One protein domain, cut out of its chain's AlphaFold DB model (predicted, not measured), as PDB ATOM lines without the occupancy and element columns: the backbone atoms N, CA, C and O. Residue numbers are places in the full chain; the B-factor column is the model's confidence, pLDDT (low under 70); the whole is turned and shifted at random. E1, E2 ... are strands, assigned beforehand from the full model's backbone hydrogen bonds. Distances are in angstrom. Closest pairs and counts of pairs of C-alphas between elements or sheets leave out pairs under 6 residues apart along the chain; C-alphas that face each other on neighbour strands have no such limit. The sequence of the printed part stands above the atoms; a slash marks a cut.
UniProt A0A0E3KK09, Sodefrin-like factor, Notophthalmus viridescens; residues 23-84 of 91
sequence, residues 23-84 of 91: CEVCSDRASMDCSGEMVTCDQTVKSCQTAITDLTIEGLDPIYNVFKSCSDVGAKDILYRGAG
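This is residues 23 to 84 of the 91 residues of the protein "Sodefrin-like factor" of Notophthalmus viridescens (UniProt A0A0E3KK09). The domain is one long, narrow, twisted sheet in a single layer, with the long hairpin of E3 and E4 as its middle. E5 lies side by side with the later part of E3 along one edge, and the short hairpin of E1 and E2 widens the sheet beyond E4, beside its residues 66 to 68. The printed part has 62 residues with five named strands, E1 to E5 along the chain, and no named helix; the class is all strand. The sheet's order is E2, E1, E4, E3, E5, and it is mixed, with E3 and E5 parallel and the other neighbours antiparallel. The whole is loose, with a radius of gyration of the C-alphas of 13.3 A, and is a rod of 46 by 20 by 10 A.

In the sheet, the inner strands E3, residues 47 to 57, and E4, residues 63 to 71, form an antiparallel hairpin at 168 degrees. N 51 and O 67 are 2.8 A apart and N 65 and O 53 are 2.8 A apart, both within hydrogen-bond range. On the other side of E3, the edge strand E5, residues 78 to 84, is parallel to it at 5 degrees, and N 54 and O 80 are within hydrogen-bond range at 2.9 A. E1, residues 23 to 28, is the antiparallel neighbour of E4 at 156 degrees, with N 28 and O 66 at 2.9 A. E2, residues 37 to 40, the other edge strand, forms an antiparallel hairpin with E1 at 139 degrees, with N 25 and O 37 at 2.8 A. The pairing of E1 is staggered: residues 23 to 25 pair with E2, and residues 26 to 28 with E4. E5 is apart from both E1 and E2. The sheet is twisted, its C-alphas lying up to 4.0 A off its best plane.

E3 is the longest strand, 32.6 A from C-alpha 47 at (170.795, 178.169, 113.293) to C-alpha 57 at (175.602, 148.624, 100.298). E4 measures 24.0 A, E5 20.0 A, E1 16.0 A and E2 9.8 A. E1 begins at C-alpha 23, (178.374, 177.034, 115.055), and E5 ends at C-alpha 84, (171.162, 148.871, 98.650).

The two C-alphas farthest apart, those of Gln 43 and Gly 59, are 45.9 A apart. The printed part has no cut. The link from E3 to E4 is tight, the other three are short, and no link is long. The mean pLDDT of the printed part is 86.1, and residues 74 to 76, between E4 and E5, are under 70.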
ATOM      1  N   CYS A  23     178.620 178.399 115.492       91.50
ATOM      2  CA  CYS A  23     178.374 177.034 115.055       91.50
ATOM      3  C   CYS A  23     179.686 176.299 114.850       91.50
ATOM      4  O   CYS A  23     180.657 176.856 114.344       91.50
ATOM      5  N   GLU A  24     179.685 175.016 115.190       94.06
ATOM      6  CA  GLU A  24     180.750 174.120 114.772       94.06
ATOM      7  C   GLU A  24     180.641 173.878 113.261       94.06
ATOM      8  O   GLU A  24     179.558 173.572 112.753       94.06
ATOM      9  N   VAL A  25     181.753 174.005 112.538       93.44
ATOM     10  CA  VAL A  25     181.824 173.766 111.095       93.44
ATOM     11  C   VAL A  25     182.840 172.679 110.804       93.44
ATOM     12  O   VAL A  25     184.010 172.780 111.170       93.44
ATOM     13  N   CYS A  26     182.388 171.626 110.130       95.44
ATOM     14  CA  CYS A  26     183.229 170.493 109.775       95.44
ATOM     15  C   CYS A  26     182.662 169.748 108.558       95.44
ATOM     16  O   CYS A  26     181.468 169.836 108.250       95.44
ATOM     17  N   SER A  27     183.525 168.999 107.870       93.50
ATOM     18  CA  SER A  27     183.139 168.074 106.806       93.50
ATOM     19  C   SER A  27     183.943 166.786 106.929       93.50
ATOM     20  O   SER A  27     185.171 166.820 106.877       93.50
ATOM     21  N   ASP A  28     183.243 165.663 107.057       92.69
ATOM     22  CA  ASP A  28     183.819 164.321 107.052       92.69
ATOM     23  C   ASP A  28     183.080 163.465 106.008       92.69
ATOM     24  O   ASP A  28     181.871 163.601 105.827       92.69
ATOM     25  N   ARG A  29     183.816 162.632 105.265       86.62
ATOM     26  CA  ARG A  29     183.296 161.731 104.215       86.62
ATOM     27  C   ARG A  29     183.669 160.261 104.431       86.62
ATOM     28  O   ARG A  29     183.564 159.449 103.514       86.62
ATOM     29  N   ALA A  30     184.184 159.942 105.608       83.19
ATOM     30  CA  ALA A  30     184.667 158.624 105.983       83.19
ATOM     31  C   ALA A  30     184.118 158.181 107.345       83.19
ATOM     32  O   ALA A  30     183.958 156.985 107.574       83.19
ATOM     33  N   SER A  31     183.811 159.123 108.236       84.19
ATOM     34  CA  SER A  31     183.348 158.861 109.594       84.19
ATOM     35  C   SER A  31     182.086 159.653 109.942       84.19
ATOM     36  O   SER A  31     181.742 160.653 109.308       84.19
ATOM     37  N   MET A  32     181.390 159.189 110.981       84.31
ATOM     38  CA  MET A  32     180.305 159.945 111.612       84.31
ATOM     39  C   MET A  32     180.825 160.985 112.622       84.31
ATOM     40  O   MET A  32     180.074 161.867 113.042       84.31
ATOM     41  N   ASP A  33     182.105 160.904 112.984       86.69
ATOM     42  CA  ASP A  33     182.737 161.703 114.028       86.69
ATOM     43  C   ASP A  33     183.380 162.953 113.422       86.69
ATOM     44  O   ASP A  33     184.591 163.081 113.270       86.69
ATOM     45  N   CYS A  34     182.530 163.914 113.073       91.25
ATOM     46  CA  CYS A  34     182.955 165.190 112.513       91.25
ATOM     47  C   CYS A  34     183.097 166.224 113.636       91.25
ATOM     48  O   CYS A  34     182.092 166.656 114.208       91.25
ATOM     49  N   SER A  35     184.336 166.606 113.957       93.12
ATOM     50  CA  SER A  35     184.645 167.699 114.890       93.12
ATOM     51  C   SER A  35     185.412 168.807 114.170       93.12
ATOM     52  O   SER A  35     186.277 168.508 113.346       93.12
ATOM     53  N   GLY A  36     185.102 170.072 114.448       91.94
ATOM     54  CA  GLY A  36     185.671 171.194 113.698       91.94
ATOM     55  C   GLY A  36     185.790 172.505 114.462       91.94
ATOM     56  O   GLY A  36     185.758 172.546 115.690       91.94
ATOM     57  N   GLU A  37     185.990 173.583 113.710       93.56
ATOM     58  CA  GLU A  37     186.157 174.925 114.265       93.56
ATOM     59  C   GLU A  37     184.803 175.515 114.669       93.56
ATOM     60  O   GLU A  37     183.805 175.342 113.968       93.56
ATOM     61  N   MET A  38     184.780 176.244 115.784       93.38
ATOM     62  CA  MET A  38     183.649 177.093 116.152       93.38
ATOM     63  C   MET A  38     183.779 178.427 115.423       93.38
ATOM     64  O   MET A  38     184.707 179.186 115.694       93.38
ATOM     65  N   VAL A  39     182.850 178.719 114.516       91.38
ATOM     66  CA  VAL A  39     182.845 179.972 113.752       91.38
ATOM     67  C   VAL A  39     181.626 180.809 114.110       91.38
ATOM     68  O   VAL A  39     180.529 180.287 114.313       91.38
ATOM     69  N   THR A  40     181.804 182.126 114.151       92.06
ATOM     70  CA  THR A  40     180.694 183.077 114.248       92.06
ATOM     71  C   THR A  40     180.002 183.184 112.885       92.06
ATOM     72  O   THR A  40     180.634 183.553 111.896       92.06
ATOM     73  N   CYS A  41     178.712 182.858 112.821       88.50
ATOM     74  CA  CYS A  41     177.924 182.919 111.591       88.50
ATOM     75  C   CYS A  41     177.539 184.357 111.211       88.50
ATOM     76  O   CYS A  41     177.509 185.257 112.053       88.50
ATOM     77  N   ASP A  42     177.159 184.560 109.946       88.94
ATOM     78  CA  ASP A  42     176.538 185.809 109.500       88.94
ATOM     79  C   ASP A  42     175.294 186.152 110.332       88.94
ATOM     80  O   ASP A  42     174.532 185.280 110.743       88.94
ATOM     81  N   GLN A  43     175.035 187.444 110.543       84.19
ATOM     82  CA  GLN A  43     173.943 187.919 111.412       84.19
ATOM     83  C   GLN A  43     172.533 187.522 110.930       84.19
ATOM     84  O   GLN A  43     171.564 187.635 111.684       84.19
ATOM     85  N   THR A  44     172.392 187.111 109.667       82.94
ATOM     86  CA  THR A  44     171.129 186.630 109.086       82.94
ATOM     87  C   THR A  44     170.850 185.170 109.421       82.94
ATOM     88  O   THR A  44     169.679 184.782 109.473       82.94
ATOM     89  N   VAL A  45     171.906 184.400 109.695       84.75
ATOM     90  CA  VAL A  45     171.850 182.988 110.055       84.75
ATOM     91  C   VAL A  45     171.298 182.859 111.463       84.75
ATOM     92  O   VAL A  45     171.750 183.514 112.401       84.75
ATOM     93  N   LYS A  46     170.310 181.978 111.626       83.31
ATOM     94  CA  LYS A  46     169.620 181.782 112.911       83.31
ATOM     95  C   LYS A  46     169.832 180.403 113.513       83.31
ATOM     96  O   LYS A  46     169.281 180.121 114.576       83.31
ATOM     97  N   SER A  47     170.595 179.542 112.846       86.62
ATOM     98  CA  SER A  47     170.795 178.169 113.293       86.62
ATOM     99  C   SER A  47     172.076 177.529 112.788       86.62
ATOM    100  O   SER A  47     172.595 177.865 111.727       86.62
ATOM    101  N   CYS A  48     172.525 176.535 113.546       89.50
ATOM    102  CA  CYS A  48     173.485 175.548 113.085       89.50
ATOM    103  C   CYS A  48     172.733 174.389 112.430       89.50
ATOM    104  O   CYS A  48     171.635 174.022 112.857       89.50
ATOM    105  N   GLN A  49     173.331 173.810 111.399       90.38
ATOM    106  CA  GLN A  49     172.813 172.645 110.701       90.38
ATOM    107  C   GLN A  49     173.828 171.516 110.759       90.38
ATOM    108  O   GLN A  49     175.001 171.720 110.444       90.38
ATOM    109  N   THR A  50     173.324 170.318 111.046       90.88
ATOM    110  CA  THR A  50     174.043 169.062 110.850       90.88
ATOM    111  C   THR A  50     173.351 168.273 109.743       90.88
ATOM    112  O   THR A  50     172.151 168.005 109.811       90.88
ATOM    113  N   ALA A  51     174.090 167.901 108.704       89.75
ATOM    114  CA  ALA A  51     173.625 167.007 107.653       89.75
ATOM    115  C   ALA A  51     174.449 165.720 107.679       89.75
ATOM    116  O   ALA A  51     175.673 165.766 107.589       89.75
ATOM    117  N   ILE A  52     173.772 164.580 107.794       90.44
ATOM    118  CA  ILE A  52     174.384 163.252 107.840       90.44
ATOM    119  C   ILE A  52     173.796 162.410 106.710       90.44
ATOM    120  O   ILE A  52     172.578 162.304 106.560       90.44
ATOM    121  N   THR A  53     174.668 161.803 105.916       88.94
ATOM    122  CA  THR A  53     174.328 160.816 104.892       88.94
ATOM    123  C   THR A  53     174.978 159.491 105.246       88.94
ATOM    124  O   THR A  53     176.193 159.426 105.406       88.94
ATOM    125  N   ASP A  54     174.159 158.453 105.351       88.19
ATOM    126  CA  ASP A  54     174.560 157.076 105.634       88.19
ATOM    127  C   ASP A  54     174.102 156.194 104.468       88.19
ATOM    128  O   ASP A  54     172.899 156.052 104.217       88.19
ATOM    129  N   LEU A  55     175.064 155.650 103.722       86.62
ATOM    130  CA  LEU A  55     174.816 154.728 102.622       86.62
ATOM    131  C   LEU A  55     175.455 153.379 102.932       86.62
ATOM    132  O   LEU A  55     176.675 153.238 102.953       86.62
ATOM    133  N   THR A  56     174.608 152.371 103.104       88.06
ATOM    134  CA  THR A  56     175.041 150.985 103.282       88.06
ATOM    135  C   THR A  56     174.735 150.182 102.018       88.06
ATOM    136  O   THR A  56     173.590 150.144 101.564       88.06
ATOM    137  N   ILE A  57     175.745 149.522 101.452       85.25
ATOM    138  CA  ILE A  57     175.602 148.624 100.298       85.25
ATOM    139  C   ILE A  57     176.128 147.248 100.699       85.25
ATOM    140  O   ILE A  57     177.229 147.141 101.236       85.25
ATOM    141  N   GLU A  58     175.357 146.191 100.446       84.19
ATOM    142  CA  GLU A  58     175.806 144.825 100.740       84.19
ATOM    143  C   GLU A  58     177.142 144.508 100.042       84.19
ATOM    144  O   GLU A  58     177.276 144.648  98.826       84.19
ATOM    145  N   GLY A  59     178.125 144.059 100.828       82.62
ATOM    146  CA  GLY A  59     179.463 143.704 100.344       82.62
ATOM    147  C   GLY A  59     180.464 144.863 100.271       82.62
ATOM    148  O   GLY A  59     181.606 144.624  99.887       82.62
ATOM    149  N   LEU A  60     180.071 146.082 100.651       83.56
ATOM    150  CA  LEU A  60     180.955 147.244 100.760       83.56
ATOM    151  C   LEU A  60     180.961 147.796 102.185       83.56
ATOM    152  O   LEU A  60     179.995 147.632 102.934       83.56
ATOM    153  N   ASP A  61     182.044 148.488 102.535       85.25
ATOM    154  CA  ASP A  61     182.066 149.302 103.744       85.25
ATOM    155  C   ASP A  61     181.034 150.439 103.625       85.25
ATOM    156  O   ASP A  61     180.844 150.999 102.537       85.25
ATOM    157  N   PRO A  62     180.338 150.781 104.722       83.69
ATOM    158  CA  PRO A  62     179.363 151.859 104.720       83.69
ATOM    159  C   PRO A  62     180.030 153.204 104.417       83.69
ATOM    160  O   PRO A  62     181.130 153.503 104.880       83.69
ATOM    161  N   ILE A  63     179.332 154.029 103.644       87.12
ATOM    162  CA  ILE A  63     179.785 155.361 103.254       87.12
ATOM    163  C   ILE A  63     179.058 156.382 104.124       87.12
ATOM    164  O   ILE A  63     177.833 156.513 104.056       87.12
ATOM    165  N   TYR A  64     179.829 157.143 104.895       88.56
ATOM    166  CA  TYR A  64     179.326 158.217 105.746       88.56
ATOM    167  C   TYR A  64     179.716 159.575 105.183       88.56
ATOM    168  O   TYR A  64     180.841 159.768 104.744       88.56
ATOM    169  N   ASN A  65     178.800 160.540 105.222       91.06
ATOM    170  CA  ASN A  65     179.143 161.943 105.033       91.06
ATOM    171  C   ASN A  65     178.479 162.775 106.124       91.06
ATOM    172  O   ASN A  65     177.264 162.704 106.288       91.06
ATOM    173  N   VAL A  66     179.259 163.580 106.838       92.88
ATOM    174  CA  VAL A  66     178.783 164.503 107.866       92.88
ATOM    175  C   VAL A  66     179.220 165.914 107.513       92.88
ATOM    176  O   VAL A  66     180.385 166.165 107.212       92.88
ATOM    177  N   PHE A  67     178.276 166.846 107.570       92.56
ATOM    178  CA  PHE A  67     178.508 168.267 107.356       92.56
ATOM    179  C   PHE A  67     177.882 169.054 108.502       92.56
ATOM    180  O   PHE A  67     176.676 168.957 108.725       92.56
ATOM    181  N   LYS A  68     178.687 169.855 109.201       93.19
ATOM    182  CA  LYS A  68     178.205 170.859 110.158       93.19
ATOM    183  C   LYS A  68     178.450 172.249 109.581       93.19
ATOM    184  O   LYS A  68     179.519 172.496 109.026       93.19
ATOM    185  N   SER A  69     177.455 173.130 109.643       91.81
ATOM    186  CA  SER A  69     177.527 174.463 109.029       91.81
ATOM    187  C   SER A  69     176.578 175.477 109.671       91.81
ATOM    188  O   SER A  69     175.594 175.111 110.316       91.81
ATOM    189  N   CYS A  70     176.855 176.760 109.448       91.06
ATOM    190  CA  CYS A  70     175.892 177.848 109.612       91.06
ATOM    191  C   CYS A  70     174.759 177.698 108.583       91.06
ATOM    192  O   CYS A  70     175.037 177.496 107.402       91.06
ATOM    193  N   SER A  71     173.494 177.807 108.999       85.69
ATOM    194  CA  SER A  71     172.352 177.647 108.091       85.69
ATOM    195  C   SER A  71     171.210 178.617 108.374       85.69
ATOM    196  O   SER A  71     170.698 178.716 109.493       85.69
ATOM    197  N   ASP A  72     170.775 179.301 107.315       80.06
ATOM    198  CA  ASP A  72     169.579 180.150 107.307       80.06
ATOM    199  C   ASP A  72     168.283 179.331 107.411       80.06
ATOM    200  O   ASP A  72     167.220 179.857 107.755       80.06
ATOM    201  N   VAL A  73     168.354 178.029 107.121       73.94
ATOM    202  CA  VAL A  73     167.247 177.107 107.350       73.94
ATOM    203  C   VAL A  73     167.228 176.790 108.838       73.94
ATOM    204  O   VAL A  73     168.177 176.202 109.345       73.94
ATOM    205  N   GLY A  74     166.138 177.169 109.518       66.06
ATOM    206  CA  GLY A  74     165.956 176.932 110.954       66.06
ATOM    207  C   GLY A  74     166.392 175.522 111.356       66.06
ATOM    208  O   GLY A  74     166.028 174.574 110.661       66.06
ATOM    209  N   ALA A  75     167.174 175.428 112.440       60.88
ATOM    210  CA  ALA A  75     167.945 174.255 112.862       60.88
ATOM    211  C   ALA A  75     167.236 172.938 112.534       60.88
ATOM    212  O   ALA A  75     166.231 172.576 113.150       60.88
ATOM    213  N   LYS A  76     167.758 172.239 111.526       67.44
ATOM    214  CA  LYS A  76     167.294 170.918 111.123       67.44
ATOM    215  C   LYS A  76     168.490 169.997 111.063       67.44
ATOM    216  O   LYS A  76     169.377 170.192 110.235       67.44
ATOM    217  N   ASP A  77     168.465 168.974 111.902       73.81
ATOM    218  CA  ASP A  77     169.280 167.794 111.672       73.81
ATOM    219  C   ASP A  77     168.685 167.065 110.467       73.81
ATOM    220  O   ASP A  77     167.550 166.578 110.503       73.81
ATOM    221  N   ILE A  78     169.418 167.060 109.357       77.12
ATOM    222  CA  ILE A  78     169.015 166.352 108.144       77.12
ATOM    223  C   ILE A  78     169.754 165.025 108.134       77.12
ATOM    224  O   ILE A  78     170.958 164.983 107.895       77.12
ATOM    225  N   LEU A  79     169.024 163.940 108.373       79.50
ATOM    226  CA  LEU A  79     169.544 162.587 108.233       79.50
ATOM    227  C   LEU A  79     168.957 161.940 106.978       79.50
ATOM    228  O   LEU A  79     167.746 161.742 106.884       79.50
ATOM    229  N   TYR A  80     169.825 161.583 106.036       79.94
ATOM    230  CA  TYR A  80     169.482 160.740 104.896       79.94
ATOM    231  C   TYR A  80     170.126 159.365 105.068       79.94
ATOM    232  O   TYR A  80     171.341 159.262 105.242       79.94
ATOM    233  N   ARG A  81     169.315 158.305 104.999       82.25
ATOM    234  CA  ARG A  81     169.786 156.919 105.064       82.25
ATOM    235  C   ARG A  81     169.309 156.144 103.842       82.25
ATOM    236  O   ARG A  81     168.107 156.068 103.591       82.25
ATOM    237  N   GLY A  82     170.254 155.556 103.116       82.25
ATOM    238  CA  GLY A  82     170.010 154.675 101.979       82.25
ATOM    239  C   GLY A  82     170.585 153.283 102.231       82.25
ATOM    240  O   GLY A  82     171.661 153.145 102.812       82.25
ATOM    241  N   ALA A  83     169.872 152.250 101.787       82.12
ATOM    242  CA  ALA A  83     170.348 150.872 101.826       82.12
ATOM    243  C   ALA A  83     170.133 150.209 100.461       82.12
ATOM    244  O   ALA A  83     169.028 150.259  99.918       82.12
ATOM    245  N   GLY A  84     171.186 149.599  99.917       79.06
ATOM    246  CA  GLY A  84     171.162 148.871  98.650       79.06
ATOM    247  C   GLY A  84     171.598 147.421  98.832       79.06
ATOM    248  O   GLY A  84     172.553 147.137  99.555       79.06
TER     249      GLY A  84